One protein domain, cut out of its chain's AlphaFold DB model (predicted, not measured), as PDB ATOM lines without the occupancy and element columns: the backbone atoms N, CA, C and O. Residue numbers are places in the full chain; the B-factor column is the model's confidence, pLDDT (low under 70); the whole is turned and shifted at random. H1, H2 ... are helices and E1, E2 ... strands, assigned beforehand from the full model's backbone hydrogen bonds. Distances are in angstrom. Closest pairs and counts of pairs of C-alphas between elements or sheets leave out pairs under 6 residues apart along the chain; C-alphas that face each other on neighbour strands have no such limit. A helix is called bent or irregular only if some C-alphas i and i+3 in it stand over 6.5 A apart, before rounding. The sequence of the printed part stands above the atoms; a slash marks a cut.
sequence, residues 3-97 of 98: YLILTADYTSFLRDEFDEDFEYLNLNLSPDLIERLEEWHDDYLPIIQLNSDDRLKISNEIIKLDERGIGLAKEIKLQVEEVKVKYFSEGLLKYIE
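What this domain is: This is residues 3 to 97 of the 98 residues of an uncharacterized protein of Chitinophaga sp. CF418 (UniProt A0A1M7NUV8). A small twisted sheet of four strands has the long helix H4 lying lengthwise over one face, and a second long helix, H2, runs back beside H4 and only grazes the sheet. Short H3 sits in the turn from H2 to H4 at one end, and short H1 comes near the edge strand E2. The printed part has 95 residues with four named helices and four named strands, in the order E1 E2 H1 H2 H3 H4 E3 E4; the sheet, E2 E1 E3 E4, is mixed, and the class is mixed, helices and strands. It is compact, with a radius of gyration of the C-alphas of 13.1 A, and elongated, spanning 40 by 25 by 22 A.

How they stand to each other: E1, residues 3 to 6, and E2, residues 14 to 16, form an antiparallel hairpin, with N 5 and O 15 at 2.8 A. On the other side of E1, E3, residues 83 to 89, is its parallel neighbour; N 4 and O 84 are 2.8 A apart, within hydrogen-bond range. E3 and E4, residues 94 to 96, form an antiparallel hairpin, with N 89 and O 94 at 2.9 A. The pairing is staggered: E3 pairs with E1 over residues 84 to 87 and with E4 over 87 to 89. H4, residues 59 to 79, is on the sheet at a height of 8.5 A, over E3 and along the strands, at 8 degrees to E3 on the local plane; together they make two layers, a helix on one face of a sheet. The closest C-alphas of H4 and E3 are those of Lys 77 and Val 83, 6.1 A. H2, residues 31 to 48, touches H4 at a shallow tilt of 28 degrees, opposite ways, closest at the C-alphas of Leu 37 and Leu 72, 7.0 A. H3, residues 52 to 57, is close to H4 but not clearly touching, the closest C-alphas being Arg 55 and Ile 62, 7.7 A, and is about perpendicular to it at 84 degrees. H1, residues 24 to 27, is only just not on the sheet, with 4 pairs of C-alphas within 10 A. Every O i to N i+4 pair is within hydrogen-bond range in H3 and H4, 11 of 14 are in H2, and H1 is too short for such a pair.

Where its parts are: E1 begins at C-alpha 3 (118.724, 109.540, 89.031). H2 is 25.6 A long, with a kink of 25 degrees near residue 42, and is irregular, but only just: C-alphas 43 and 46 are 7.0 A apart. H4, 30.5 A long, begins at C-alpha 59 (98.938, 122.785, 73.719). E3 is 19.3 A long, and E4 ends at C-alpha 96 (110.351, 113.408, 77.029).

The domain as a whole: The two C-alphas farthest apart, of Asp 53 and Glu 81, are 40.4 A apart. The printed part has no cut and no long link. Its mean pLDDT is 94.0, and no printed residue is under 70.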
ATOM      1  N   TYR A   3     119.709 109.761  90.096       95.44
ATOM      2  CA  TYR A   3     118.724 109.540  89.031       95.44
ATOM      3  C   TYR A   3     117.551 110.484  89.219       95.44
ATOM      4  O   TYR A   3     116.555 110.151  89.844       95.44
ATOM      5  N   LEU A   4     117.683 111.682  88.677       95.75
ATOM      6  CA  LEU A   4     116.729 112.747  88.897       95.75
ATOM      7  C   LEU A   4     115.603 112.719  87.865       95.75
ATOM      8  O   LEU A   4     115.809 112.416  86.685       95.75
ATOM      9  N   ILE A   5     114.416 113.103  88.305       96.50
ATOM     10  CA  ILE A   5     113.264 113.388  87.461       96.50
ATOM     11  C   ILE A   5     112.905 114.854  87.688       96.50
ATOM     12  O   ILE A   5     112.526 115.232  88.796       96.50
ATOM     13  N   LEU A   6     113.031 115.661  86.636       97.12
ATOM     14  CA  LEU A   6     112.484 117.010  86.592       97.12
ATOM     15  C   LEU A   6     111.019 116.911  86.158       97.12
ATOM     16  O   LEU A   6     110.728 116.412  85.068       97.12
ATOM     17  N   THR A   7     110.111 117.353  87.017       95.75
ATOM     18  CA  THR A   7     108.662 117.339  86.783       95.75
ATOM     19  C   THR A   7     108.034 118.480  87.553       95.75
ATOM     20  O   THR A   7     108.494 118.770  88.646       95.75
ATOM     21  N   ALA A   8     107.008 119.131  87.019       92.75
ATOM     22  CA  ALA A   8     106.338 120.203  87.741       92.75
ATOM     23  C   ALA A   8     105.156 119.648  88.539       92.75
ATOM     24  O   ALA A   8     104.016 119.902  88.179       92.75
ATOM     25  N   ASP A   9     105.406 118.821  89.559       87.44
ATOM     26  CA  ASP A   9     104.325 118.235  90.362       87.44
ATOM     27  C   ASP A   9     103.891 119.162  91.514       87.44
ATOM     28  O   ASP A   9     104.492 120.200  91.759       87.44
ATOM     29  N   TYR A  10     102.824 118.830  92.245       86.06
ATOM     30  CA  TYR A  10     102.326 119.694  93.330       86.06
ATOM     31  C   TYR A  10     103.284 119.848  94.524       86.06
ATOM     32  O   TYR A  10     103.023 120.664  95.406       86.06
ATOM     33  N   THR A  11     104.329 119.030  94.605       84.88
ATOM     34  CA  THR A  11     105.177 118.887  95.791       84.88
ATOM     35  C   THR A  11     106.615 119.330  95.564       84.88
ATOM     36  O   THR A  11     107.250 119.806  96.501       84.88
ATOM     37  N   SER A  12     107.134 119.190  94.348       88.38
ATOM     38  CA  SER A  12     108.505 119.532  93.990       88.38
ATOM     39  C   SER A  12     108.644 119.718  92.477       88.38
ATOM     40  O   SER A  12     107.845 119.217  91.685       88.38
ATOM     41  N   PHE A  13     109.712 120.403  92.069       93.25
ATOM     42  CA  PHE A  13     110.162 120.438  90.680       93.25
ATOM     43  C   PHE A  13     111.193 119.343  90.353       93.25
ATOM     44  O   PHE A  13     111.441 119.048  89.184       93.25
ATOM     45  N   LEU A  14     111.818 118.733  91.368       94.94
ATOM     46  CA  LEU A  14     112.910 117.771  91.208       94.94
ATOM     47  C   LEU A  14     112.845 116.678  92.277       94.94
ATOM     48  O   LEU A  14     112.736 116.963  93.469       94.94
ATOM     49  N   ARG A  15     112.973 115.423  91.850       94.06
ATOM     50  CA  ARG A  15     113.012 114.249  92.734       94.06
ATOM     51  C   ARG A  15     114.071 113.257  92.283       94.06
ATOM     52  O   ARG A  15     114.414 113.248  91.101       94.06
ATOM     53  N   ASP A  16     114.547 112.404  93.180       94.25
ATOM     54  CA  ASP A  16     115.355 111.241  92.807       94.25
ATOM     55  C   ASP A  16     114.454 110.000  92.678       94.25
ATOM     56  O   ASP A  16     113.529 109.794  93.458       94.25
ATOM     57  N   GLU A  17     114.688 109.189  91.651       93.31
ATOM     58  CA  GLU A  17     113.911 107.990  91.325       93.31
ATOM     59  C   GLU A  17     114.071 106.872  92.371       93.31
ATOM     60  O   GLU A  17     113.212 105.997  92.453       93.31
ATOM     61  N   PHE A  18     115.150 106.888  93.159       93.50
ATOM     62  CA  PHE A  18     115.496 105.826  94.110       93.50
ATOM     63  C   PHE A  18     115.635 106.300  95.563       93.50
ATOM     64  O   PHE A  18     115.969 105.488  96.425       93.50
ATOM     65  N   ASP A  19     115.413 107.583  95.835       92.12
ATOM     66  CA  ASP A  19     115.634 108.209  97.140       92.12
ATOM     67  C   ASP A  19     114.429 109.104  97.478       92.12
ATOM     68  O   ASP A  19     114.312 110.221  96.976       92.12
ATOM     69  N   GLU A  20     113.493 108.571  98.272       86.38
ATOM     70  CA  GLU A  20     112.236 109.250  98.641       86.38
ATOM     71  C   GLU A  20     112.462 110.453  99.570       86.38
ATOM     72  O   GLU A  20     111.687 111.405  99.532       86.38
ATOM     73  N   ASP A  21     113.549 110.438 100.347       87.62
ATOM     74  CA  ASP A  21     113.949 111.522 101.255       87.62
ATOM     75  C   ASP A  21     114.860 112.552 100.554       87.62
ATOM     76  O   ASP A  21     115.543 113.358 101.192       87.62
ATOM     77  N   PHE A  22     114.920 112.518  99.221       92.12
ATOM     78  CA  PHE A  22     115.769 113.403  98.441       92.12
ATOM     79  C   PHE A  22     115.331 114.871  98.545       92.12
ATOM     80  O   PHE A  22     114.217 115.242  98.181       92.12
ATOM     81  N   GLU A  23     116.283 115.733  98.905       89.31
ATOM     82  CA  GLU A  23     116.136 117.187  98.822       89.31
ATOM     83  C   GLU A  23     117.077 117.773  97.764       89.31
ATOM     84  O   GLU A  23     118.295 117.556  97.802       89.31
ATOM     85  N   TYR A  24     116.532 118.581  96.845       89.44
ATOM     86  CA  TYR A  24     117.308 119.205  95.765       89.44
ATOM     87  C   TYR A  24     118.386 120.171  96.274       89.44
ATOM     88  O   TYR A  24     119.383 120.391  95.585       89.44
ATOM     89  N   LEU A  25     118.232 120.707  97.491       87.50
ATOM     90  CA  LEU A  25     119.216 121.574  98.146       87.50
ATOM     91  C   LEU A  25     120.576 120.880  98.334       87.50
ATOM     92  O   LEU A  25     121.607 121.546  98.381       87.50
ATOM     93  N   ASN A  26     120.603 119.544  98.349       87.25
ATOM     94  CA  ASN A  26     121.835 118.764  98.446       87.25
ATOM     95  C   ASN A  26     122.642 118.710  97.133       87.25
ATOM     96  O   ASN A  26     123.775 118.229  97.138       87.25
ATOM     97  N   LEU A  27     122.088 119.173  96.005       88.50
ATOM     98  CA  LEU A  27     122.746 119.124  94.692       88.50
ATOM     99  C   LEU A  27     123.708 120.292  94.422       88.50
ATOM    100  O   LEU A  27     124.327 120.311  93.361       88.50
ATOM    101  N   ASN A  28     123.852 121.251  95.348       89.31
ATOM    102  CA  ASN A  28     124.685 122.455  95.177       89.31
ATOM    103  C   ASN A  28     124.435 123.197  93.844       89.31
ATOM    104  O   ASN A  28     125.369 123.728  93.241       89.31
ATOM    105  N   LEU A  29     123.182 123.224  93.373       94.38
ATOM    106  CA  LEU A  29     122.804 123.955  92.160       94.38
ATOM    107  C   LEU A  29     123.033 125.458  92.352       94.38
ATOM    108  O   LEU A  29     122.879 125.992  93.454       94.38
ATOM    109  N   SER A  30     123.373 126.156  91.271       96.25
ATOM    110  CA  SER A  30     123.522 127.606  91.317       96.25
ATOM    111  C   SER A  30     122.196 128.279  91.702       96.25
ATOM    112  O   SER A  30     121.156 127.878  91.176       96.25
ATOM    113  N   PRO A  31     122.210 129.346  92.525       95.56
ATOM    114  CA  PRO A  31     120.990 130.068  92.902       95.56
ATOM    115  C   PRO A  31     120.143 130.516  91.703       95.56
ATOM    116  O   PRO A  31     118.932 130.361  91.729       95.56
ATOM    117  N   ASP A  32     120.790 130.956  90.616       97.00
ATOM    118  CA  ASP A  32     120.131 131.315  89.346       97.00
ATOM    119  C   ASP A  32     119.343 130.151  88.718       97.00
ATOM    120  O   ASP A  32     118.248 130.330  88.192       97.00
ATOM    121  N   LEU A  33     119.879 128.929  88.803       96.81
ATOM    122  CA  LEU A  33     119.211 127.753  88.252       96.81
ATOM    123  C   LEU A  33     118.018 127.359  89.128       96.81
ATOM    124  O   LEU A  33     116.986 126.967  88.595       96.81
ATOM    125  N   ILE A  34     118.155 127.487  90.452       96.50
ATOM    126  CA  ILE A  34     117.066 127.235  91.404       96.50
ATOM    127  C   ILE A  34     115.915 128.215  91.158       96.50
ATOM    128  O   ILE A  34     114.794 127.765  90.955       96.50
ATOM    129  N   GLU A  35     116.191 129.517  91.067       96.94
ATOM    130  CA  GLU A  35     115.171 130.539  90.788       96.94
ATOM    131  C   GLU A  35     114.428 130.242  89.475       96.94
ATOM    132  O   GLU A  35     113.201 130.205  89.426       96.94
ATOM    133  N   ARG A  36     115.160 129.907  88.407       97.81
ATOM    134  CA  ARG A  36     114.555 129.574  87.109       97.81
ATOM    135  C   ARG A  36     113.751 128.273  87.114       97.81
ATOM    136  O   ARG A  36     112.850 128.145  86.277       97.81
ATOM    137  N   LEU A  37     114.100 127.314  87.978       97.31
ATOM    138  CA  LEU A  37     113.355 126.072  88.208       97.31
ATOM    139  C   LEU A  37     112.055 126.342  88.967       97.31
ATOM    140  O   LEU A  37     111.020 125.819  88.563       97.31
ATOM    141  N   GLU A  38     112.104 127.171  90.008       96.12
ATOM    142  CA  GLU A  38     110.934 127.600  90.784       96.12
ATOM    143  C   GLU A  38     109.950 128.379  89.907       96.12
ATOM    144  O   GLU A  38     108.781 128.021  89.824       96.12
ATOM    145  N   GLU A  39     110.430 129.358  89.139       97.12
ATOM    146  CA  GLU A  39     109.587 130.088  88.188       97.12
ATOM    147  C   GLU A  39     108.948 129.169  87.138       97.12
ATOM    148  O   GLU A  39     107.779 129.316  86.789       97.12
ATOM    149  N   TRP A  40     109.719 128.219  86.595       97.69
ATOM    150  CA  TRP A  40     109.197 127.258  85.623       97.69
ATOM    151  C   TRP A  40     108.115 126.366  86.236       97.69
ATOM    152  O   TRP A  40     107.125 126.066  85.571       97.69
ATOM    153  N   HIS A  41     108.313 125.940  87.482       96.62
ATOM    154  CA  HIS A  41     107.358 125.138  88.237       96.62
ATOM    155  C   HIS A  41     106.051 125.899  88.458       96.62
ATOM    156  O   HIS A  41     104.988 125.389  88.093       96.62
ATOM    157  N   ASP A  42     106.141 127.142  88.931       95.81
ATOM    158  CA  ASP A  42     104.995 128.023  89.165       95.81
ATOM    159  C   ASP A  42     104.196 128.286  87.883       95.81
ATOM    160  O   ASP A  42     102.963 128.210  87.889       95.81
ATOM    161  N   ASP A  43     104.880 128.523  86.759       95.88
ATOM    162  CA  ASP A  43     104.241 128.696  85.449       95.88
ATOM    163  C   ASP A  43     103.480 127.434  84.998       95.88
ATOM    164  O   ASP A  43     102.485 127.518  84.269       95.88
ATOM    165  N   TYR A  44     103.936 126.251  85.417       95.06
ATOM    166  CA  TYR A  44     103.348 124.968  85.036       95.06
ATOM    167  C   TYR A  44     102.163 124.568  85.926       95.06
ATOM    168  O   TYR A  44     101.229 123.925  85.441       95.06
ATOM    169  N   LEU A  45     102.161 124.947  87.211       93.50
ATOM    170  CA  LEU A  45     101.135 124.563  88.195       93.50
ATOM    171  C   LEU A  45      99.679 124.714  87.692       93.50
ATOM    172  O   LEU A  45      98.888 123.781  87.891       93.50
ATOM    173  N   PRO A  46      99.287 125.806  86.999       93.31
ATOM    174  CA  PRO A  46      97.929 125.956  86.471       93.31
ATOM    175  C   PRO A  46      97.523 124.868  85.468       93.31
ATOM    176  O   PRO A  46      96.340 124.561  85.340       93.31
ATOM    177  N   ILE A  47      98.485 124.269  84.760       92.25
ATOM    178  CA  ILE A  47      98.254 123.251  83.727       92.25
ATOM    179  C   ILE A  47      97.912 121.900  84.352       92.25
ATOM    180  O   ILE A  47      97.106 121.152  83.798       92.25
ATOM    181  N   ILE A  48      98.474 121.588  85.523       88.81
ATOM    182  CA  ILE A  48      98.307 120.284  86.182       88.81
ATOM    183  C   ILE A  48      96.829 120.018  86.498       88.81
ATOM    184  O   ILE A  48      96.345 118.897  86.335       88.81
ATOM    185  N   GLN A  49      96.090 121.061  86.879       88.00
ATOM    186  CA  GLN A  49      94.674 120.977  87.245       88.00
ATOM    187  C   GLN A  49      93.731 120.842  86.041       88.00
ATOM    188  O   GLN A  49      92.555 120.517  86.212       88.00
ATOM    189  N   LEU A  50      94.216 121.098  84.823       93.44
ATOM    190  CA  LEU A  50      93.383 121.060  83.629       93.44
ATOM    191  C   LEU A  50      93.020 119.625  83.247       93.44
ATOM    192  O   LEU A  50      93.829 118.700  83.348       93.44
ATOM    193  N   ASN A  51      91.808 119.451  82.723       92.50
ATOM    194  CA  ASN A  51      91.411 118.216  82.054       92.50
ATOM    195  C   ASN A  51      92.034 118.126  80.644       92.50
ATOM    196  O   ASN A  51      92.662 119.066  80.149       92.50
ATOM    197  N   SER A  52      91.848 116.986  79.980       90.88
ATOM    198  CA  SER A  52      92.427 116.727  78.659       90.88
ATOM    199  C   SER A  52      91.955 117.705  77.575       90.88
ATOM    200  O   SER A  52      92.772 118.130  76.761       90.88
ATOM    201  N   ASP A  53      90.682 118.108  77.578       94.19
ATOM    202  CA  ASP A  53      90.137 119.032  76.575       94.19
ATOM    203  C   ASP A  53      90.710 120.444  76.732       94.19
ATOM    204  O   ASP A  53      91.001 121.119  75.743       94.19
ATOM    205  N   ASP A  54      90.907 120.898  77.969       95.56
ATOM    206  CA  ASP A  54      91.492 122.207  78.245       95.56
ATOM    207  C   ASP A  54      92.989 122.241  77.925       95.56
ATOM    208  O   ASP A  54      93.464 123.212  77.338       95.56
ATOM    209  N   ARG A  55      93.717 121.147  78.182       94.12
ATOM    210  CA  ARG A  55      95.129 121.005  77.781       94.12
ATOM    211  C   ARG A  55      95.314 121.076  76.269       94.12
ATOM    212  O   ARG A  55      96.269 121.688  75.802       94.12
ATOM    213  N   LEU A  56      94.391 120.506  75.490       94.12
ATOM    214  CA  LEU A  56      94.446 120.586  74.025       94.12
ATOM    215  C   LEU A  56      94.363 122.036  73.524       94.12
ATOM    216  O   LEU A  56      95.066 122.394  72.575       94.12
ATOM    217  N   LYS A  57      93.554 122.878  74.180       96.50
ATOM    218  CA  LYS A  57      93.381 124.295  73.815       96.50
ATOM    219  C   LYS A  57      94.643 125.126  74.044       96.50
ATOM    220  O   LYS A  57      94.848 126.083  73.307       96.50
ATOM    221  N   ILE A  58      95.467 124.749  75.021       96.12
ATOM    222  CA  ILE A  58      96.718 125.438  75.385       96.12
ATOM    223  C   ILE A  58      97.971 124.611  75.052       96.12
ATOM    224  O   ILE A  58      99.015 124.708  75.697       96.12
ATOM    225  N   SER A  59      97.864 123.722  74.066       95.44
ATOM    226  CA  SER A  59      98.938 122.785  73.719       95.44
ATOM    227  C   SER A  59     100.244 123.483  73.324       95.44
ATOM    228  O   SER A  59     101.321 122.968  73.609       95.44
ATOM    229  N   ASN A  60     100.171 124.675  72.727       96.38
ATOM    230  CA  ASN A  60     101.356 125.459  72.377       96.38
ATOM    231  C   ASN A  60     102.070 126.015  73.616       96.38
ATOM    232  O   ASN A  60     103.297 126.088  73.642       96.38
ATOM    233  N   GLU A  61     101.321 126.421  74.635       95.94
ATOM    234  CA  GLU A  61     101.836 126.884  75.920       95.94
ATOM    235  C   GLU A  61     102.515 125.732  76.667       95.94
ATOM    236  O   GLU A  61     103.639 125.899  77.137       95.94
ATOM    237  N   ILE A  62     101.891 124.547  76.676       96.12
ATOM    238  CA  ILE A  62     102.488 123.316  77.219       96.12
ATOM    239  C   ILE A  62     103.823 123.019  76.531       96.12
ATOM    240  O   ILE A  62     104.822 122.815  77.211       96.12
ATOM    241  N   ILE A  63     103.874 123.058  75.195       96.19
ATOM    242  CA  ILE A  63     105.111 122.795  74.441       96.19
ATOM    243  C   ILE A  63     106.223 123.778  74.828       96.19
ATOM    244  O   ILE A  63     107.354 123.356  75.047       96.19
ATOM    245  N   LYS A  64     105.922 125.075  74.962       97.00
ATOM    246  CA  LYS A  64     106.923 126.080  75.364       97.00
ATOM    247  C   LYS A  64     107.458 125.834  76.775       97.00
ATOM    248  O   LYS A  64     108.653 125.997  77.020       97.00
ATOM    249  N   LEU A  65     106.585 125.450  77.704       96.62
ATOM    250  CA  LEU A  65     106.987 125.108  79.067       96.62
ATOM    251  C   LEU A  65     107.792 123.810  79.111       96.62
ATOM    252  O   LEU A  65     108.754 123.724  79.873       96.62
ATOM    253  N   ASP A  66     107.453 122.838  78.267       97.38
ATOM    254  CA  ASP A  66     108.215 121.602  78.113       97.38
ATOM    255  C   ASP A  66     109.614 121.882  77.545       97.38
ATOM    256  O   ASP A  66     110.605 121.369  78.059       97.38
ATOM    257  N   GLU A  67     109.735 122.751  76.539       97.44
ATOM    258  CA  GLU A  67     111.026 123.186  75.993       97.44
ATOM    259  C   GLU A  67     111.890 123.887  77.054       97.44
ATOM    260  O   GLU A  67     113.084 123.585  77.170       97.44
ATOM    261  N   ARG A  68     111.291 124.769  77.872       97.44
ATOM    262  CA  ARG A  68     111.966 125.403  79.020       97.44
ATOM    263  C   ARG A  68     112.432 124.350  80.029       97.44
ATOM    264  O   ARG A  68     113.603 124.363  80.407       97.44
ATOM    265  N   GLY A  69     111.562 123.415  80.410       97.38
ATOM    266  CA  GLY A  69     111.877 122.326  81.338       97.38
ATOM    267  C   GLY A  69     113.015 121.432  80.836       97.38
ATOM    268  O   GLY A  69     113.953 121.139  81.574       97.38
ATOM    269  N   ILE A  70     113.014 121.069  79.552       97.62
ATOM    270  CA  ILE A  70     114.098 120.295  78.928       97.62
ATOM    271  C   ILE A  70     115.424 121.068  78.963       97.62
ATOM    272  O   ILE A  70     116.474 120.470  79.209       97.62
ATOM    273  N   GLY A  71     115.396 122.383  78.730       97.75
ATOM    274  CA  GLY A  71     116.566 123.251  78.884       97.75
ATOM    275  C   GLY A  71     117.138 123.192  80.302       97.75
ATOM    276  O   GLY A  71     118.319 122.892  80.476       97.75
ATOM    277  N   LEU A  72     116.281 123.357  81.311       97.75
ATOM    278  CA  LEU A  72     116.662 123.281  82.725       97.75
ATOM    279  C   LEU A  72     117.212 121.893  83.099       97.75
ATOM    280  O   LEU A  72     118.237 121.792  83.768       97.75
ATOM    281  N   ALA A  73     116.606 120.812  82.599       97.38
ATOM    282  CA  ALA A  73     117.092 119.448  82.814       97.38
ATOM    283  C   ALA A  73     118.517 119.242  82.272       97.38
ATOM    284  O   ALA A  73     119.329 118.556  82.897       97.38
ATOM    285  N   LYS A  74     118.845 119.841  81.119       96.50
ATOM    286  CA  LYS A  74     120.205 119.820  80.559       96.50
ATOM    287  C   LYS A  74     121.179 120.631  81.406       96.50
ATOM    288  O   LYS A  74     122.302 120.184  81.604       96.50
ATOM    289  N   GLU A  75     120.760 121.777  81.933       96.50
ATOM    290  CA  GLU A  75     121.593 122.597  82.819       96.50
ATOM    291  C   GLU A  75     121.912 121.879  84.139       96.50
ATOM    292  O   GLU A  75     123.068 121.877  84.558       96.50
ATOM    293  N   ILE A  76     120.952 121.157  84.732       95.56
ATOM    294  CA  ILE A  76     121.202 120.301  85.908       95.56
ATOM    295  C   ILE A  76     122.294 119.263  85.602       95.56
ATOM    296  O   ILE A  76     123.214 119.086  86.400       95.56
ATOM    297  N   LYS A  77     122.243 118.611  84.428       94.94
ATOM    298  CA  LYS A  77     123.270 117.634  84.003       94.94
ATOM    299  C   LYS A  77     124.675 118.238  83.907       94.94
ATOM    300  O   LYS A  77     125.646 117.496  83.996       94.94
ATOM    301  N   LEU A  78     124.788 119.547  83.682       94.75
ATOM    302  CA  LEU A  78     126.075 120.241  83.585       94.75
ATOM    303  C   LEU A  78     126.635 120.648  84.952       94.75
ATOM    304  O   LEU A  78     127.846 120.815  85.067       94.75
ATOM    305  N   GLN A  79     125.783 120.819  85.967       94.25
ATOM    306  CA  GLN A  79     126.200 121.254  87.306       94.25
ATOM    307  C   GLN A  79     126.390 120.101  88.297       94.25
ATOM    308  O   GLN A  79     127.145 120.243  89.255       94.25
ATOM    309  N   VAL A  80     125.727 118.963  88.080       92.81
ATOM    310  CA  VAL A  80     125.775 117.816  88.992       92.81
ATOM    311  C   VAL A  80     126.619 116.698  88.385       92.81
ATOM    312  O   VAL A  80     126.304 116.170  87.319       92.81
ATOM    313  N   GLU A  81     127.684 116.298  89.081       89.44
ATOM    314  CA  GLU A  81     128.506 115.156  88.673       89.44
ATOM    315  C   GLU A  81     127.745 113.828  88.823       89.44
ATOM    316  O   GLU A  81     126.958 113.634  89.748       89.44
ATOM    317  N   GLU A  82     127.999 112.887  87.907       91.62
ATOM    318  CA  GLU A  82     127.379 111.556  87.903       91.62
ATOM    319  C   GLU A  82     125.842 111.578  88.045       91.62
ATOM    320  O   GLU A  82     125.263 110.896  88.898       91.62
ATOM    321  N   VAL A  83     125.151 112.337  87.196       94.12
ATOM    322  CA  VAL A  83     123.685 112.419  87.218       94.12
ATOM    323  C   VAL A  83     123.057 111.910  85.925       94.12
ATOM    324  O   VAL A  83     123.539 112.159  84.819       94.12
ATOM    325  N   LYS A  84     121.927 111.216  86.054       95.00
ATOM    326  CA  LYS A  84     120.961 111.045  84.966       95.00
ATOM    327  C   LYS A  84     119.740 111.876  85.297       95.00
ATOM    328  O   LYS A  84     119.179 111.708  86.368       95.00
ATOM    329  N   VAL A  85     119.328 112.739  84.377       96.25
ATOM    330  CA  VAL A  85     118.102 113.533  84.522       96.25
ATOM    331  C   VAL A  85     117.120 113.083  83.449       96.25
ATOM    332  O   VAL A  85     117.486 113.041  82.272       96.25
ATOM    333  N   LYS A  86     115.907 112.716  83.862       96.69
ATOM    334  CA  LYS A  86     114.732 112.530  83.003       96.69
ATOM    335  C   LYS A  86     113.842 113.762  83.128       96.69
ATOM    336  O   LYS A  86     113.783 114.366  84.195       96.69
ATOM    337  N   TYR A  87     113.113 114.085  82.068       97.62
ATOM    338  CA  TYR A  87     112.085 115.116  82.100       97.62
ATOM    339  C   TYR A  87     110.707 114.476  81.929       97.62
ATOM    340  O   TYR A  87     110.502 113.690  80.998       97.62
ATOM    341  N   PHE A  88     109.780 114.782  82.834       96.88
ATOM    342  CA  PHE A  88     108.380 114.387  82.732       96.88
ATOM    343  C   PHE A  88     107.529 115.631  82.471       96.88
ATOM    344  O   PHE A  88     107.527 116.575  83.257       96.88
ATOM    345  N   SER A  89     106.820 115.630  81.344       96.25
ATOM    346  CA  SER A  89     105.859 116.678  81.017       96.25
ATOM    347  C   SER A  89     104.557 116.373  81.736       96.25
ATOM    348  O   SER A  89     103.861 115.415  81.389       96.25
ATOM    349  N   GLU A  90     104.210 117.198  82.720       93.81
ATOM    350  CA  GLU A  90     102.923 117.106  83.411       93.81
ATOM    351  C   GLU A  90     101.768 117.481  82.487       93.81
ATOM    352  O   GLU A  90     100.658 117.011  82.689       93.81
ATOM    353  N   GLY A  91     102.018 118.271  81.441       92.69
ATOM    354  CA  GLY A  91     101.089 118.725  80.411       92.69
ATOM    355  C   GLY A  91     100.670 117.600  79.469       92.69
ATOM    356  O   GLY A  91      99.480 117.433  79.186       92.69
ATOM    357  N   LEU A  92     101.651 116.804  79.037       93.00
ATOM    358  CA  LEU A  92     101.484 115.665  78.128       93.00
ATOM    359  C   LEU A  92     101.394 114.310  78.847       93.00
ATOM    360  O   LEU A  92     101.131 113.302  78.190       93.00
ATOM    361  N   LEU A  93     101.618 114.284  80.164       93.06
ATOM    362  CA  LEU A  93     101.609 113.100  81.028       93.06
ATOM    363  C   LEU A  93     102.561 111.995  80.545       93.06
ATOM    364  O   LEU A  93     102.211 110.811  80.513       93.06
ATOM    365  N   LYS A  94     103.773 112.375  80.125       95.19
ATOM    366  CA  LYS A  94     104.781 111.436  79.613       95.19
ATOM    367  C   LYS A  94     106.205 111.936  79.816       95.19
ATOM    368  O   LYS A  94     106.460 113.136  79.891       95.19
ATOM    369  N   TYR A  95     107.145 110.995  79.791       95.88
ATOM    370  CA  TYR A  95     108.562 111.319  79.688       95.88
ATOM    371  C   TYR A  95     108.906 111.853  78.296       95.88
ATOM    372  O   TYR A  95     108.423 111.334  77.284       95.88
ATOM    373  N   ILE A  96     109.768 112.867  78.258       93.62
ATOM    374  CA  ILE A  96     110.351 113.408  77.029       93.62
ATOM    375  C   ILE A  96     111.872 113.309  77.142       93.62
ATOM    376  O   ILE A  96     112.454 113.494  78.214       93.62
ATOM    377  N   GLU A  97     112.517 112.969  76.031       84.75
ATOM    378  CA  GLU A  97     113.972 112.888  75.971       84.75
ATOM    379  C   GLU A  97     114.603 114.277  76.145       84.75
ATOM    380  O   GLU A  97     114.163 115.260  75.546       84.75
TER     381      GLU A  97